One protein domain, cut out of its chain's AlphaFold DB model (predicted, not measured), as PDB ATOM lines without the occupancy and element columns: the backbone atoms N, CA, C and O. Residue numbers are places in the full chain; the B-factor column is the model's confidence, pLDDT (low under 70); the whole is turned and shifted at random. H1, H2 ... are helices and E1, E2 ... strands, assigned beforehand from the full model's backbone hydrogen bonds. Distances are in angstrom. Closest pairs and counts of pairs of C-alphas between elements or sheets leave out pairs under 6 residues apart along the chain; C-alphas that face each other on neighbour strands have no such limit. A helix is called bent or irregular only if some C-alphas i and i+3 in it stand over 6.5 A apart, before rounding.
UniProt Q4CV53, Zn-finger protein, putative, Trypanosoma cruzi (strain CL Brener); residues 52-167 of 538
ATOM      1  N   GLU A  52     -26.926   3.067  35.416       76.21
ATOM      2  CA  GLU A  52     -27.734   2.280  36.354       76.21
ATOM      3  C   GLU A  52     -29.236   2.332  36.024       76.21
ATOM      4  O   GLU A  52     -29.880   1.287  35.912       76.21
ATOM      5  N   ASP A  53     -29.782   3.534  35.806       78.02
ATOM      6  CA  ASP A  53     -31.204   3.753  35.496       78.02
ATOM      7  C   ASP A  53     -31.606   3.242  34.098       78.02
ATOM      8  O   ASP A  53     -32.790   3.008  33.835       78.02
ATOM      9  N   LEU A  54     -30.652   3.089  33.175       81.81
ATOM     10  CA  LEU A  54     -30.905   2.554  31.835       81.81
ATOM     11  C   LEU A  54     -30.739   1.029  31.774       81.81
ATOM     12  O   LEU A  54     -31.589   0.366  31.177       81.81
ATOM     13  N   ALA A  55     -29.696   0.479  32.408       82.19
ATOM     14  CA  ALA A  55     -29.397  -0.955  32.432       82.19
ATOM     15  C   ALA A  55     -30.353  -1.764  33.321       82.19
ATOM     16  O   ALA A  55     -30.623  -2.933  33.031       82.19
ATOM     17  N   TYR A  56     -30.885  -1.159  34.388       86.10
ATOM     18  CA  TYR A  56     -31.851  -1.783  35.288       86.10
ATOM     19  C   TYR A  56     -33.214  -1.103  35.188       86.10
ATOM     20  O   TYR A  56     -33.326   0.119  35.182       86.10
ATOM     21  N   ALA A  57     -34.283  -1.898  35.182       87.27
ATOM     22  CA  ALA A  57     -35.634  -1.379  35.366       87.27
ATOM     23  C   ALA A  57     -36.456  -2.314  36.252       87.27
ATOM     24  O   ALA A  57     -36.223  -3.524  36.319       87.27
ATOM     25  N   ALA A  58     -37.442  -1.741  36.937       90.16
ATOM     26  CA  ALA A  58     -38.442  -2.516  37.652       90.16
ATOM     27  C   ALA A  58     -39.362  -3.228  36.652       90.16
ATOM     28  O   ALA A  58     -39.860  -2.607  35.709       90.16
ATOM     29  N   CYS A  59     -39.625  -4.517  36.872       88.47
ATOM     30  CA  CYS A  59     -40.663  -5.216  36.134       88.47
ATOM     31  C   CYS A  59     -42.014  -4.522  36.395       88.47
ATOM     32  O   CYS A  59     -42.400  -4.360  37.554       88.47
ATOM     33  N   PRO A  60     -42.764  -4.141  35.353       85.69
ATOM     34  CA  PRO A  60     -44.004  -3.374  35.484       85.69
ATOM     35  C   PRO A  60     -45.179  -4.154  36.100       85.69
ATOM     36  O   PRO A  60     -46.214  -3.550  36.364       85.69
ATOM     37  N   ILE A  61     -45.035  -5.464  36.348       85.35
ATOM     38  CA  ILE A  61     -46.053  -6.287  37.026       85.35
ATOM     39  C   ILE A  61     -45.635  -6.608  38.464       85.35
ATOM     40  O   ILE A  61     -46.365  -6.289  39.398       85.35
ATOM     41  N   CYS A  62     -44.463  -7.219  38.673       89.20
ATOM     42  CA  CYS A  62     -44.018  -7.629  40.013       89.20
ATOM     43  C   CYS A  62     -43.096  -6.623  40.730       89.20
ATOM     44  O   CYS A  62     -42.653  -6.890  41.844       89.20
ATOM     45  N   GLY A  63     -42.753  -5.494  40.104       87.28
ATOM     46  CA  GLY A  63     -41.858  -4.471  40.662       87.28
ATOM     47  C   GLY A  63     -40.379  -4.871  40.751       87.28
ATOM     48  O   GLY A  63     -39.551  -4.054  41.147       87.28
ATOM     49  N   ARG A  64     -40.015  -6.109  40.385       88.31
ATOM     50  CA  ARG A  64     -38.656  -6.641  40.545       88.31
ATOM     51  C   ARG A  64     -37.651  -5.882  39.677       88.31
ATOM     52  O   ARG A  64     -37.752  -5.916  38.451       88.31
ATOM     53  N   LEU A  65     -36.657  -5.252  40.301       88.56
ATOM     54  CA  LEU A  65     -35.524  -4.670  39.584       88.56
ATOM     55  C   LEU A  65     -34.767  -5.788  38.850       88.56
ATOM     56  O   LEU A  65     -34.309  -6.745  39.475       88.56
ATOM     57  N   THR A  66     -34.669  -5.691  37.528       86.29
ATOM     58  CA  THR A  66     -33.983  -6.676  36.681       86.29
ATOM     59  C   THR A  66     -33.179  -5.978  35.588       86.29
ATOM     60  O   THR A  66     -33.535  -4.892  35.125       86.29
ATOM     61  N   HIS A  67     -32.061  -6.596  35.210       87.49
ATOM     62  CA  HIS A  67     -31.166  -6.105  34.166       87.49
ATOM     63  C   HIS A  67     -31.811  -6.278  32.783       87.49
ATOM     64  O   HIS A  67     -32.432  -7.312  32.531       87.49
ATOM     65  N   MET A  68     -31.660  -5.317  31.868       87.11
ATOM     66  CA  MET A  68     -32.370  -5.333  30.578       87.11
ATOM     67  C   MET A  68     -32.073  -6.563  29.712       87.11
ATOM     68  O   MET A  68     -32.991  -7.075  29.071       87.11
ATOM     69  N   CYS A  69     -30.859  -7.125  29.764       84.65
ATOM     70  CA  CYS A  69     -30.548  -8.379  29.060       84.65
ATOM     71  C   CYS A  69     -31.369  -9.586  29.559       84.65
ATOM     72  O   CYS A  69     -31.650 -10.494  28.779       84.65
ATOM     73  N   ASP A  70     -31.763  -9.603  30.837       87.41
ATOM     74  CA  ASP A  70     -32.541 -10.687  31.454       87.41
ATOM     75  C   ASP A  70     -34.025 -10.299  31.667       87.41
ATOM     76  O   ASP A  70     -34.843 -11.123  32.069       87.41
ATOM     77  N   MET A  71     -34.428  -9.062  31.352       88.48
ATOM     78  CA  MET A  71     -35.819  -8.608  31.488       88.48
ATOM     79  C   MET A  71     -36.765  -9.362  30.538       88.48
ATOM     80  O   MET A  71     -37.873  -9.725  30.925       88.48
ATOM     81  N   PHE A  72     -36.334  -9.676  29.309       89.76
ATOM     82  CA  PHE A  72     -37.154 -10.468  28.380       89.76
ATOM     83  C   PHE A  72     -37.384 -11.908  28.873       89.76
ATOM     84  O   PHE A  72     -38.503 -12.423  28.783       89.76
ATOM     85  N   THR A  73     -36.356 -12.555  29.434       90.11
ATOM     86  CA  THR A  73     -36.495 -13.898  30.020       90.11
ATOM     87  C   THR A  73     -37.318 -13.846  31.303       90.11
ATOM     88  O   THR A  73     -38.161 -14.712  31.515       90.11
ATOM     89  N   HIS A  74     -37.179 -12.799  32.119       90.02
ATOM     90  CA  HIS A  74     -38.027 -12.582  33.290       90.02
ATOM     91  C   HIS A  74     -39.511 -12.418  32.923       90.02
ATOM     92  O   HIS A  74     -40.340 -13.142  33.470       90.02
ATOM     93  N   LEU A  75     -39.852 -11.536  31.974       89.27
ATOM     94  CA  LEU A  75     -41.238 -11.324  31.537       89.27
ATOM     95  C   LEU A  75     -41.861 -12.616  30.988       89.27
ATOM     96  O   LEU A  75     -42.961 -12.982  31.389       89.27
ATOM     97  N   THR A  76     -41.144 -13.349  30.133       88.02
ATOM     98  CA  THR A  76     -41.663 -14.586  29.518       88.02
ATOM     99  C   THR A  76     -41.740 -15.782  30.475       88.02
ATOM    100  O   THR A  76     -42.583 -16.656  30.282       88.02
ATOM    101  N   THR A  77     -40.907 -15.839  31.523       90.24
ATOM    102  CA  THR A  77     -40.933 -16.940  32.508       90.24
ATOM    103  C   THR A  77     -41.875 -16.685  33.682       90.24
ATOM    104  O   THR A  77     -42.574 -17.615  34.094       90.24
ATOM    105  N   ALA A  78     -41.914 -15.456  34.207       88.45
ATOM    106  CA  ALA A  78     -42.718 -15.085  35.373       88.45
ATOM    107  C   ALA A  78     -44.138 -14.615  35.015       88.45
ATOM    108  O   ALA A  78     -45.050 -14.817  35.809       88.45
ATOM    109  N   HIS A  79     -44.338 -14.026  33.831       87.88
ATOM    110  CA  HIS A  79     -45.608 -13.423  33.408       87.88
ATOM    111  C   HIS A  79     -46.086 -14.031  32.082       87.88
ATOM    112  O   HIS A  79     -46.181 -13.363  31.053       87.88
ATOM    113  N   ARG A  80     -46.387 -15.338  32.116       80.20
ATOM    114  CA  ARG A  80     -46.771 -16.160  30.946       80.20
ATOM    115  C   ARG A  80     -48.020 -15.674  30.196       80.20
ATOM    116  O   ARG A  80     -48.251 -16.092  29.068       80.20
ATOM    117  N   GLU A  81     -48.815 -14.821  30.829       79.36
ATOM    118  CA  GLU A  81     -50.014 -14.178  30.279       79.36
ATOM    119  C   GLU A  81     -49.714 -12.994  29.335       79.36
ATOM    120  O   GLU A  81     -50.609 -12.501  28.648       79.36
ATOM    121  N   LEU A  82     -48.457 -12.537  29.264       82.03
ATOM    122  CA  LEU A  82     -48.042 -11.470  28.356       82.03
ATOM    123  C   LEU A  82     -47.754 -11.972  26.940       82.03
ATOM    124  O   LEU A  82     -47.166 -13.030  26.729       82.03
ATOM    125  N   ASN A  83     -48.075 -11.137  25.948       84.29
ATOM    126  CA  ASN A  83     -47.705 -11.394  24.560       84.29
ATOM    127  C   ASN A  83     -46.169 -11.285  24.384       84.29
ATOM    128  O   ASN A  83     -45.627 -10.178  24.489       84.29
ATOM    129  N   PRO A  84     -45.456 -12.380  24.046       85.90
ATOM    130  CA  PRO A  84     -43.996 -12.376  23.960       85.90
ATOM    131  C   PRO A  84     -43.462 -11.456  22.853       85.90
ATOM    132  O   PRO A  84     -42.368 -10.913  22.995       85.90
ATOM    133  N   ALA A  85     -44.224 -11.219  21.778       86.75
ATOM    134  CA  ALA A  85     -43.825 -10.279  20.728       86.75
ATOM    135  C   ALA A  85     -43.804  -8.827  21.242       86.75
ATOM    136  O   ALA A  85     -42.886  -8.070  20.932       86.75
ATOM    137  N   HIS A  86     -44.776  -8.464  22.085       86.74
ATOM    138  CA  HIS A  86     -44.853  -7.148  22.719       86.74
ATOM    139  C   HIS A  86     -43.721  -6.954  23.739       86.74
ATOM    140  O   HIS A  86     -43.008  -5.955  23.686       86.74
ATOM    141  N   CYS A  87     -43.474  -7.955  24.595       87.68
ATOM    142  CA  CYS A  87     -42.339  -7.940  25.525       87.68
ATOM    143  C   CYS A  87     -40.996  -7.803  24.797       87.68
ATOM    144  O   CYS A  87     -40.146  -7.030  25.231       87.68
ATOM    145  N   LYS A  88     -40.807  -8.510  23.672       89.22
ATOM    146  CA  LYS A  88     -39.583  -8.402  22.867       89.22
ATOM    147  C   LYS A  88     -39.392  -6.988  22.313       89.22
ATOM    148  O   LYS A  88     -38.278  -6.482  22.375       89.22
ATOM    149  N   LYS A  89     -40.463  -6.352  21.816       89.69
ATOM    150  CA  LYS A  89     -40.422  -4.976  21.289       89.69
ATOM    151  C   LYS A  89     -39.974  -3.978  22.355       89.69
ATOM    152  O   LYS A  89     -39.018  -3.255  22.123       89.69
ATOM    153  N   ILE A  90     -40.592  -3.994  23.535       88.69
ATOM    154  CA  ILE A  90     -40.314  -3.003  24.591       88.69
ATOM    155  C   ILE A  90     -38.928  -3.216  25.218       88.69
ATOM    156  O   ILE A  90     -38.225  -2.251  25.519       88.69
ATOM    157  N   CYS A  91     -38.491  -4.470  25.392       88.73
ATOM    158  CA  CYS A  91     -37.107  -4.747  25.784       88.73
ATOM    159  C   CYS A  91     -36.113  -4.261  24.714       88.73
ATOM    160  O   CYS A  91     -35.077  -3.713  25.074       88.73
ATOM    161  N   GLY A  92     -36.439  -4.414  23.424       88.87
ATOM    162  CA  GLY A  92     -35.664  -3.857  22.311       88.87
ATOM    163  C   GLY A  92     -35.559  -2.334  22.379       88.87
ATOM    164  O   GLY A  92     -34.457  -1.815  22.478       88.87
ATOM    165  N   GLU A  93     -36.691  -1.631  22.459       88.85
ATOM    166  CA  GLU A  93     -36.754  -0.165  22.578       88.85
ATOM    167  C   GLU A  93     -35.917   0.364  23.756       88.85
ATOM    168  O   GLU A  93     -35.214   1.363  23.627       88.85
ATOM    169  N   ARG A  94     -35.934  -0.313  24.915       86.23
ATOM    170  CA  ARG A  94     -35.121   0.098  26.073       86.23
ATOM    171  C   ARG A  94     -33.623  -0.176  25.884       86.23
ATOM    172  O   ARG A  94     -32.816   0.612  26.369       86.23
ATOM    173  N   LEU A  95     -33.249  -1.244  25.177       86.45
ATOM    174  CA  LEU A  95     -31.854  -1.528  24.811       86.45
ATOM    175  C   LEU A  95     -31.335  -0.559  23.731       86.45
ATOM    176  O   LEU A  95     -30.188  -0.124  23.807       86.45
ATOM    177  N   GLU A  96     -32.182  -0.165  22.780       86.53
ATOM    178  CA  GLU A  96     -31.886   0.872  21.783       86.53
ATOM    179  C   GLU A  96     -31.685   2.238  22.454       86.53
ATOM    180  O   GLU A  96     -30.694   2.911  22.179       86.53
ATOM    181  N   LEU A  97     -32.549   2.617  23.405       85.15
ATOM    182  CA  LEU A  97     -32.373   3.833  24.214       85.15
ATOM    183  C   LEU A  97     -31.070   3.813  25.029       85.15
ATOM    184  O   LEU A  97     -30.391   4.834  25.107       85.15
ATOM    185  N   TYR A  98     -30.689   2.667  25.608       84.17
ATOM    186  CA  TYR A  98     -29.384   2.518  26.263       84.17
ATOM    187  C   TYR A  98     -28.242   2.783  25.270       84.17
ATOM    188  O   TYR A  98     -27.364   3.601  25.543       84.17
ATOM    189  N   GLN A  99     -28.274   2.143  24.095       85.18
ATOM    190  CA  GLN A  99     -27.225   2.290  23.085       85.18
ATOM    191  C   GLN A  99     -27.134   3.725  22.541       85.18
ATOM    192  O   GLN A  99     -26.033   4.204  22.281       85.18
ATOM    193  N   GLN A 100     -28.258   4.435  22.410       82.64
ATOM    194  CA  GLN A 100     -28.290   5.840  21.984       82.64
ATOM    195  C   GLN A 100     -27.665   6.798  23.011       82.64
ATOM    196  O   GLN A 100     -27.047   7.780  22.612       82.64
ATOM    197  N   VAL A 101     -27.819   6.529  24.313       80.07
ATOM    198  CA  VAL A 101     -27.363   7.421  25.401       80.07
ATOM    199  C   VAL A 101     -25.946   7.096  25.894       80.07
ATOM    200  O   VAL A 101     -25.250   7.964  26.414       80.07
ATOM    201  N   ILE A 102     -25.500   5.845  25.759       77.70
ATOM    202  CA  ILE A 102     -24.186   5.394  26.256       77.70
ATOM    203  C   ILE A 102     -23.218   5.082  25.105       77.70
ATOM    204  O   ILE A 102     -22.018   4.981  25.322       77.70
ATOM    205  N   GLY A 103     -23.701   4.950  23.865       72.27
ATOM    206  CA  GLY A 103     -22.887   4.670  22.673       72.27
ATOM    207  C   GLY A 103     -22.434   3.210  22.528       72.27
ATOM    208  O   GLY A 103     -22.062   2.787  21.434       72.27
ATOM    209  N   VAL A 104     -22.513   2.414  23.599       74.33
ATOM    210  CA  VAL A 104     -22.186   0.978  23.628       74.33
ATOM    211  C   VAL A 104     -23.482   0.158  23.708       74.33
ATOM    212  O   VAL A 104     -24.386   0.537  24.453       74.33
ATOM    213  N   PRO A 105     -23.630  -0.971  22.990       76.79
ATOM    214  CA  PRO A 105     -24.742  -1.891  23.223       76.79
ATOM    215  C   PRO A 105     -24.592  -2.598  24.580       76.79
ATOM    216  O   PRO A 105     -23.530  -3.143  24.885       76.79
ATOM    217  N   LEU A 106     -25.666  -2.650  25.376       75.02
ATOM    218  CA  LEU A 106     -25.664  -3.342  26.669       75.02
ATOM    219  C   LEU A 106     -25.429  -4.850  26.480       75.02
ATOM    220  O   LEU A 106     -26.313  -5.586  26.030       75.02
ATOM    221  N   LYS A 107     -24.234  -5.319  26.849       71.47
ATOM    222  CA  LYS A 107     -23.900  -6.747  26.900       71.47
ATOM    223  C   LYS A 107     -24.378  -7.379  28.206       71.47
ATOM    224  O   LYS A 107     -24.663  -6.700  29.192       71.47
ATOM    225  N   LYS A 108     -24.444  -8.714  28.224       67.40
ATOM    226  CA  LYS A 108     -24.630  -9.450  29.477       67.40
ATOM    227  C   LYS A 108     -23.427  -9.188  30.388       67.40
ATOM    228  O   LYS A 108     -22.313  -9.033  29.908       67.40
ATOM    229  N   MET A 109     -23.687  -9.101  31.688       62.70
ATOM    230  CA  MET A 109     -22.736  -8.641  32.697       62.70
ATOM    231  C   MET A 109     -21.480  -9.528  32.771       62.70
ATOM    232  O   MET A 109     -21.495 -10.586  33.396       62.70
ATOM    233  N   GLU A 110     -20.407  -9.073  32.131       56.65
ATOM    234  CA  GLU A 110     -19.056  -9.634  32.215       56.65
ATOM    235  C   GLU A 110     -18.305  -8.960  33.380       56.65
ATOM    236  O   GLU A 110     -18.474  -7.760  33.630       56.65
ATOM    237  N   LEU A 111     -17.523  -9.737  34.137       52.36
ATOM    238  CA  LEU A 111     -16.621  -9.211  35.167       52.36
ATOM    239  C   LEU A 111     -15.256  -8.941  34.532       52.36
ATOM    240  O   LEU A 111     -14.779  -9.758  33.744       52.36
ATOM    241  N   THR A 112     -14.625  -7.831  34.904       56.67
ATOM    242  CA  THR A 112     -13.219  -7.568  34.579       56.67
ATOM    243  C   THR A 112     -12.292  -8.442  35.427       56.67
ATOM    244  O   THR A 112     -12.695  -9.030  36.436       56.67
ATOM    245  N   THR A 113     -11.013  -8.492  35.057       56.86
ATOM    246  CA  THR A 113      -9.909  -9.034  35.877       56.86
ATOM    247  C   THR A 113      -9.861  -8.417  37.277       56.86
ATOM    248  O   THR A 113      -9.532  -9.107  38.242       56.86
ATOM    249  N   SER A 114     -10.259  -7.150  37.404       58.30
ATOM    250  CA  SER A 114     -10.394  -6.400  38.658       58.30
ATOM    251  C   SER A 114     -11.643  -6.765  39.495       58.30
ATOM    252  O   SER A 114     -11.850  -6.212  40.575       58.30
ATOM    253  N   GLY A 115     -12.489  -7.702  39.043       56.33
ATOM    254  CA  GLY A 115     -13.644  -8.232  39.786       56.33
ATOM    255  C   GLY A 115     -14.859  -7.296  39.886       56.33
ATOM    256  O   GLY A 115     -15.912  -7.708  40.380       56.33
ATOM    257  N   ARG A 116     -14.741  -6.057  39.394       56.26
ATOM    258  CA  ARG A 116     -15.871  -5.154  39.129       56.26
ATOM    259  C   ARG A 116     -16.548  -5.567  37.810       56.26
ATOM    260  O   ARG A 116     -16.041  -6.415  37.073       56.26
ATOM    261  N   ARG A 117     -17.736  -5.042  37.509       61.82
ATOM    262  CA  ARG A 117     -18.437  -5.385  36.257       61.82
ATOM    263  C   ARG A 117     -17.958  -4.435  35.169       61.82
ATOM    264  O   ARG A 117     -17.873  -3.242  35.421       61.82
ATOM    265  N   VAL A 118     -17.756  -4.928  33.945       58.99
ATOM    266  CA  VAL A 118     -17.400  -4.106  32.760       58.99
ATOM    267  C   VAL A 118     -18.304  -2.871  32.623       58.99
ATOM    268  O   VAL A 118     -17.878  -1.781  32.260       58.99
ATOM    269  N   LEU A 119     -19.577  -3.046  32.967       58.47
ATOM    270  CA  LEU A 119     -20.622  -2.032  32.888       58.47
ATOM    271  C   LEU A 119     -20.593  -0.999  34.029       58.47
ATOM    272  O   LEU A 119     -21.128   0.095  33.865       58.47
ATOM    273  N   ASP A 120     -19.939  -1.304  35.153       62.16
ATOM    274  CA  ASP A 120     -19.698  -0.335  36.230       62.16
ATOM    275  C   ASP A 120     -18.666   0.725  35.797       62.16
ATOM    276  O   ASP A 120     -18.470   1.705  36.515       62.16
ATOM    277  N   PHE A 121     -18.004   0.543  34.643       64.15
ATOM    278  CA  PHE A 121     -16.926   1.409  34.167       64.15
ATOM    279  C   PHE A 121     -17.324   2.464  33.111       64.15
ATOM    280  O   PHE A 121     -16.466   3.182  32.597       64.15
ATOM    281  N   LEU A 122     -18.609   2.566  32.751       68.93
ATOM    282  CA  LEU A 122     -19.052   3.393  31.620       68.93
ATOM    283  C   LEU A 122     -19.523   4.807  32.028       68.93
ATOM    284  O   LEU A 122     -20.421   4.931  32.872       68.93
ATOM    285  N   PRO A 123     -19.017   5.886  31.389       74.81
ATOM    286  CA  PRO A 123     -19.623   7.214  31.478       74.81
ATOM    287  C   PRO A 123     -20.970   7.291  30.762       74.81
ATOM    288  O   PRO A 123     -21.294   6.486  29.891       74.81
ATOM    289  N   THR A 124     -21.726   8.340  31.075       73.47
ATOM    290  CA  THR A 124     -22.871   8.752  30.251       73.47
ATOM    291  C   THR A 124     -22.356   9.638  29.112       73.47
ATOM    292  O   THR A 124     -21.634  10.601  29.379       73.47
ATOM    293  N   VAL A 125     -22.690   9.324  27.854       74.89
ATOM    294  CA  VAL A 125     -22.139  10.002  26.665       74.89
ATOM    295  C   VAL A 125     -23.192  10.930  26.059       74.89
ATOM    296  O   VAL A 125     -24.115  10.495  25.379       74.89
ATOM    297  N   LEU A 126     -23.052  12.234  26.284       72.59
ATOM    298  CA  LEU A 126     -23.921  13.256  25.702       72.59
ATOM    299  C   LEU A 126     -23.274  13.885  24.458       72.59
ATOM    300  O   LEU A 126     -22.050  13.970  24.386       72.59
ATOM    301  N   PRO A 127     -24.054  14.461  23.524       70.91
ATOM    302  CA  PRO A 127     -23.509  15.245  22.407       70.91
ATOM    303  C   PRO A 127     -22.599  16.414  22.833       70.91
ATOM    304  O   PRO A 127     -21.812  16.904  22.029       70.91
ATOM    305  N   SER A 128     -22.711  16.868  24.085       75.71
ATOM    306  CA  SER A 128     -21.901  17.926  24.701       75.71
ATOM    307  C   SER A 128     -20.640  17.434  25.429       75.71
ATOM    308  O   SER A 128     -19.825  18.266  25.830       75.71
ATOM    309  N   GLY A 129     -20.466  16.122  25.631       82.12
ATOM    310  CA  GLY A 129     -19.350  15.554  26.392       82.12
ATOM    311  C   GLY A 129     -19.710  14.306  27.203       82.12
ATOM    312  O   GLY A 129     -20.808  13.764  27.117       82.12
ATOM    313  N   TYR A 130     -18.767  13.859  28.024       82.12
ATOM    314  CA  TYR A 130     -18.884  12.692  28.899       82.12
ATOM    315  C   TYR A 130     -19.230  13.140  30.321       82.12
ATOM    316  O   TYR A 130     -18.646  14.105  30.809       82.12
ATOM    317  N   ILE A 131     -20.125  12.431  31.008       80.06
ATOM    318  CA  ILE A 131     -20.397  12.636  32.439       80.06
ATOM    319  C   ILE A 131     -19.824  11.468  33.237       80.06
ATOM    320  O   ILE A 131     -20.066  10.298  32.921       80.06
ATOM    321  N   CYS A 132     -19.098  11.803  34.302       79.57
ATOM    322  CA  CYS A 132     -18.613  10.847  35.286       79.57
ATOM    323  C   CYS A 132     -19.769  10.274  36.118       79.57
ATOM    324  O   CYS A 132     -20.413  10.987  36.888       79.57
ATOM    325  N   ASN A 133     -20.019   8.969  35.978       71.98
ATOM    326  CA  ASN A 133     -21.047   8.269  36.750       71.98
ATOM    327  C   ASN A 133     -20.583   7.894  38.173       71.98
ATOM    328  O   ASN A 133     -21.439   7.648  39.023       71.98
ATOM    329  N   TRP A 134     -19.268   7.885  38.441       73.34
ATOM    330  CA  TRP A 134     -18.680   7.568  39.752       73.34
ATOM    331  C   TRP A 134     -18.538   8.781  40.690       73.34
ATOM    332  O   TRP A 134     -18.254   8.602  41.872       73.34
ATOM    333  N   CYS A 135     -18.721  10.009  40.198       74.34
ATOM    334  CA  CYS A 135     -18.690  11.202  41.038       74.34
ATOM    335  C   CYS A 135     -19.994  11.388  41.819       74.34
ATOM    336  O   CYS A 135     -21.081  11.408  41.238       74.34
ATOM    337  N   ASP A 136     -19.870  11.676  43.119       65.57
ATOM    338  CA  ASP A 136     -20.986  12.115  43.973       65.57
ATOM    339  C   ASP A 136     -21.687  13.371  43.412       65.57
ATOM    340  O   ASP A 136     -22.893  13.563  43.581       65.57
ATOM    341  N   MET A 137     -20.939  14.221  42.699       59.73
ATOM    342  CA  MET A 137     -21.447  15.377  41.961       59.73
ATOM    343  C   MET A 137     -21.570  15.057  40.463       59.73
ATOM    344  O   MET A 137     -20.678  15.361  39.677       59.73
ATOM    345  N   LYS A 138     -22.711  14.490  40.051       62.71
ATOM    346  CA  LYS A 138     -23.034  14.090  38.659       62.71
ATOM    347  C   LYS A 138     -23.256  15.265  37.671       62.71
ATOM    348  O   LYS A 138     -24.064  15.146  36.753       62.71
ATOM    349  N   ASN A 139     -22.590  16.405  37.871       63.49
ATOM    350  CA  ASN A 139     -22.867  17.669  37.168       63.49
ATOM    351  C   ASN A 139     -21.766  18.120  36.191       63.49
ATOM    352  O   ASN A 139     -22.035  18.984  35.356       63.49
ATOM    353  N   ASP A 140     -20.557  17.557  36.268       74.32
ATOM    354  CA  ASP A 140     -19.447  17.962  35.401       74.32
ATOM    355  C   ASP A 140     -19.482  17.219  34.056       74.32
ATOM    356  O   ASP A 140     -19.453  15.987  33.991       74.32
ATOM    357  N   VAL A 141     -19.542  17.994  32.967       80.86
ATOM    358  CA  VAL A 141     -19.518  17.502  31.583       80.86
ATOM    359  C   VAL A 141     -18.119  17.714  31.002       80.86
ATOM    360  O   VAL A 141     -17.694  18.844  30.756       80.86
ATOM    361  N   TYR A 142     -17.402  16.624  30.746       83.29
ATOM    362  CA  TYR A 142     -16.066  16.633  30.156       83.29
ATOM    363  C   TYR A 142     -16.173  16.673  28.623       83.29
ATOM    364  O   TYR A 142     -16.623  15.697  28.027       83.29
ATOM    365  N   PRO A 143     -15.750  17.749  27.935       80.65
ATOM    366  CA  PRO A 143     -16.030  17.913  26.504       80.65
ATOM    367  C   PRO A 143     -15.171  17.028  25.579       80.65
ATOM    368  O   PRO A 143     -15.444  16.956  24.386       80.65
ATOM    369  N   THR A 144     -14.128  16.362  26.091       83.73
ATOM    370  CA  THR A 144     -13.305  15.407  25.325       83.73
ATOM    371  C   THR A 144     -13.020  14.146  26.138       83.73
ATOM    372  O   THR A 144     -13.034  14.183  27.373       83.73
ATOM    373  N   ARG A 145     -12.734  13.035  25.441       83.55
ATOM    374  CA  ARG A 145     -12.405  11.734  26.053       83.55
ATOM    375  C   ARG A 145     -11.177  11.852  26.953       83.55
ATOM    376  O   ARG A 145     -11.172  11.308  28.045       83.55
ATOM    377  N   ASP A 146     -10.193  12.649  26.551       84.02
ATOM    378  CA  ASP A 146      -8.938  12.862  27.286       84.02
ATOM    379  C   ASP A 146      -9.166  13.607  28.607       84.02
ATOM    380  O   ASP A 146      -8.581  13.259  29.627       84.02
ATOM    381  N   LYS A 147     -10.055  14.613  28.618       84.99
ATOM    382  CA  LYS A 147     -10.428  15.329  29.851       84.99
ATOM    383  C   LYS A 147     -11.196  14.430  30.814       84.99
ATOM    384  O   LYS A 147     -10.996  14.536  32.019       84.99
ATOM    385  N   PHE A 148     -12.044  13.553  30.279       85.35
ATOM    386  CA  PHE A 148     -12.754  12.551  31.061       85.35
ATOM    387  C   PHE A 148     -11.794  11.507  31.652       85.35
ATOM    388  O   PHE A 148     -11.778  11.328  32.865       85.35
ATOM    389  N   LEU A 149     -10.946  10.877  30.832       85.05
ATOM    390  CA  LEU A 149      -9.965   9.884  31.290       85.05
ATOM    391  C   LEU A 149      -8.978  10.484  32.296       85.05
ATOM    392  O   LEU A 149      -8.681   9.854  33.306       85.05
ATOM    393  N   LYS A 150      -8.539  11.733  32.087       85.74
ATOM    394  CA  LYS A 150      -7.729  12.455  33.074       85.74
ATOM    395  C   LYS A 150      -8.468  12.644  34.402       85.74
ATOM    396  O   LYS A 150      -7.885  12.429  35.453       85.74
ATOM    397  N   HIS A 151      -9.747  13.006  34.370       85.72
ATOM    398  CA  HIS A 151     -10.548  13.099  35.587       85.72
ATOM    399  C   HIS A 151     -10.689  11.742  36.306       85.72
ATOM    400  O   HIS A 151     -10.563  11.696  37.528       85.72
ATOM    401  N   VAL A 152     -10.877  10.640  35.569       83.60
ATOM    402  CA  VAL A 152     -10.871   9.281  36.146       83.60
ATOM    403  C   VAL A 152      -9.521   8.972  36.794       83.60
ATOM    404  O   VAL A 152      -9.497   8.506  37.927       83.60
ATOM    405  N   ALA A 153      -8.410   9.314  36.137       84.05
ATOM    406  CA  ALA A 153      -7.062   9.135  36.676       84.05
ATOM    407  C   ALA A 153      -6.813   9.957  37.956       84.05
ATOM    408  O   ALA A 153      -6.233   9.450  38.912       84.05
ATOM    409  N   ASP A 154      -7.265  11.214  37.975       83.79
ATOM    410  CA  ASP A 154      -7.022  12.161  39.069       83.79
ATOM    411  C   ASP A 154      -7.936  11.906  40.293       83.79
ATOM    412  O   ASP A 154      -7.528  12.159  41.427       83.79
ATOM    413  N   VAL A 155      -9.175  11.428  40.088       83.95
ATOM    414  CA  VAL A 155     -10.213  11.309  41.142       83.95
ATOM    415  C   VAL A 155     -10.548   9.860  41.510       83.95
ATOM    416  O   VAL A 155     -10.861   9.578  42.667       83.95
ATOM    417  N   HIS A 156     -10.469   8.925  40.562       79.95
ATOM    418  CA  HIS A 156     -10.872   7.527  40.732       79.95
ATOM    419  C   HIS A 156      -9.674   6.576  40.618       79.95
ATOM    420  O   HIS A 156      -9.701   5.596  39.881       79.95
ATOM    421  N   THR A 157      -8.636   6.837  41.416       76.82
ATOM    422  CA  THR A 157      -7.357   6.097  41.445       76.82
ATOM    423  C   THR A 157      -7.460   4.598  41.775       76.82
ATOM    424  O   THR A 157      -6.481   3.873  41.622       76.82
ATOM    425  N   GLU A 158      -8.623   4.115  42.223       72.21
ATOM    426  CA  GLU A 158      -8.919   2.682  42.407       72.21
ATOM    427  C   GLU A 158      -9.292   1.946  41.108       72.21
ATOM    428  O   GLU A 158      -9.486   0.728  41.125       72.21
ATOM    429  N   ILE A 159      -9.501   2.678  40.014       72.79
ATOM    430  CA  ILE A 159      -9.981   2.153  38.739       72.79
ATOM    431  C   ILE A 159      -8.809   2.061  37.764       72.79
ATOM    432  O   ILE A 159      -8.104   3.044  37.542       72.79
ATOM    433  N   ASP A 160      -8.630   0.888  37.158       74.43
ATOM    434  CA  ASP A 160      -7.641   0.715  36.101       74.43
ATOM    435  C   ASP A 160      -8.077   1.485  34.843       74.43
ATOM    436  O   ASP A 160      -9.177   1.301  34.312       74.43
ATOM    437  N   LEU A 161      -7.215   2.392  34.388       75.61
ATOM    438  CA  LEU A 161      -7.472   3.230  33.223       75.61
ATOM    439  C   LEU A 161      -7.464   2.412  31.931       75.61
ATOM    440  O   LEU A 161      -8.188   2.774  31.006       75.61
ATOM    441  N   GLU A 162      -6.710   1.310  31.872       75.41
ATOM    442  CA  GLU A 162      -6.663   0.440  30.693       75.41
ATOM    443  C   GLU A 162      -7.983  -0.332  30.508       75.41
ATOM    444  O   GLU A 162      -8.447  -0.479  29.373       75.41
ATOM    445  N   ASP A 163      -8.626  -0.746  31.611       72.02
ATOM    446  CA  ASP A 163      -9.973  -1.346  31.625       72.02
ATOM    447  C   ASP A 163     -11.034  -0.316  31.171       72.02
ATOM    448  O   ASP A 163     -11.908  -0.622  30.356       72.02
ATOM    449  N   VAL A 164     -10.968   0.928  31.667       73.90
ATOM    450  CA  VAL A 164     -11.932   1.991  31.305       73.90
ATOM    451  C   VAL A 164     -11.762   2.438  29.856       73.90
ATOM    452  O   VAL A 164     -12.747   2.576  29.127       73.90
ATOM    453  N   GLU A 165     -10.528   2.699  29.418       78.65
ATOM    454  CA  GLU A 165     -10.261   3.354  28.140       78.65
ATOM    455  C   GLU A 165     -10.822   2.553  26.950       78.65
ATOM    456  O   GLU A 165     -11.391   3.140  26.018       78.65
ATOM    457  N   GLN A 166     -10.727   1.223  27.007       75.19
ATOM    458  CA  GLN A 166     -11.248   0.301  25.990       75.19
ATOM    459  C   GLN A 166     -12.779   0.325  25.861       75.19
ATOM    460  O   GLN A 166     -13.328  -0.141  24.857       75.19
ATOM    461  N   HIS A 167     -13.483   0.843  26.867       69.66
ATOM    462  CA  HIS A 167     -14.941   0.825  26.944       69.66
ATOM    463  C   HIS A 167     -15.587   2.202  26.737       69.66
ATOM    464  O   HIS A 167     -16.764   2.258  26.388       69.66
TER     465      HIS A 167
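Overview. This is residues 52 to 167 of the 538 residues of the protein "Zn-finger protein, putative" of Trypanosoma cruzi (strain CL Brener) (UniProt Q4CV53). Two lobes stand one after the other along an elongated outline, and the last turns of the long helix H3 reach from one to the other. The first lobe is a helical hairpin, H2 and H3, with the small strand hairpin E1 and E2 beside H2 and the short helix H1 on H3; the second has the strand hairpin E3 and E4, with H5 packing on E4 and H6 on H5. The printed part has 116 residues with six named helices and four named strands, in the order H1 E1 E2 H2 H3 H4 E3 E4 H5 H6; each sheet is an antiparallel pair, E1 - E2 and E3 - E4. The class is mostly helix. The whole is only just loose, close to compact, with a radius of gyration of the C-alphas of 16.4 A, and spans 51 by 31 by 23 A.

Along the chain. H1 is residues 52 to 55, beginning with C-alpha 52 at (-27.734, 2.280, 36.354). E1 is residues 56 to 58 and E2 residues 65 to 67. H2, residues 68 to 78, is 15.0 A long and irregular, but only just: C-alphas 69 and 72 are 7.0 A apart. H3, residues 84 to 102, is 26.7 A long and ends with C-alpha 102 at (-24.186, 5.394, 26.256). H4 is residues 118 to 121, E3 residues 124 to 126 and E4 residues 129 to 131. H5, residues 145 to 155, is 15.3 A long. H6, residues 161 to 165, ends with C-alpha 165 at (-10.261, 3.354, 28.140).

Arrangement. H1 touches H3, with residues 94 to 98 of H3 alone; the closest C-alphas are those of Leu 54 and Tyr 98, 5.8 A. In the hairpin E1 and E2, N 57 and O 66 are 3.1 A apart, within hydrogen-bond range. H2 and H3 touch, closest at the C-alphas of Phe 72 and Cys 91, 6.3 A, at a shallow tilt of 17 degrees, opposite ways. The closest C-alphas of H3 and E3 are those of Ile 102 and Val 125, 5.1 A. In the hairpin E3 and E4, N 126 and O 129 are 2.8 A apart, within hydrogen-bond range. Residues 130 to 131 of E4 also pair antiparallel with residues 141 to 142. The closest C-alphas of E4 and H5 are those of Tyr 130 and Phe 148, 6.5 A. H5 and H6 touch, closest at the C-alphas of Ala 153 and Leu 161, 6.9 A. H4 and H6 are close but not clearly touching, with the C-alphas of Phe 121 and Val 164 5.8 A apart. H2 and H5 are apart. Every O i to N i+4 pair is within hydrogen-bond range in H3, H5 and H6, and 5 of 7 are in H2; H1 and H4 are too short for such a pair.

Size, cuts and confidence. The C-alphas farthest apart, those of Glu 81 and Asp 154, are 51.2 A apart. The printed part has no cut. The links from H3 to H4, 15 residues, and from E4 to H5, 13 residues, are long. The mean pLDDT of the printed part is 78.7; residues 108 to 122, 136 to 139 and 167 are under 70.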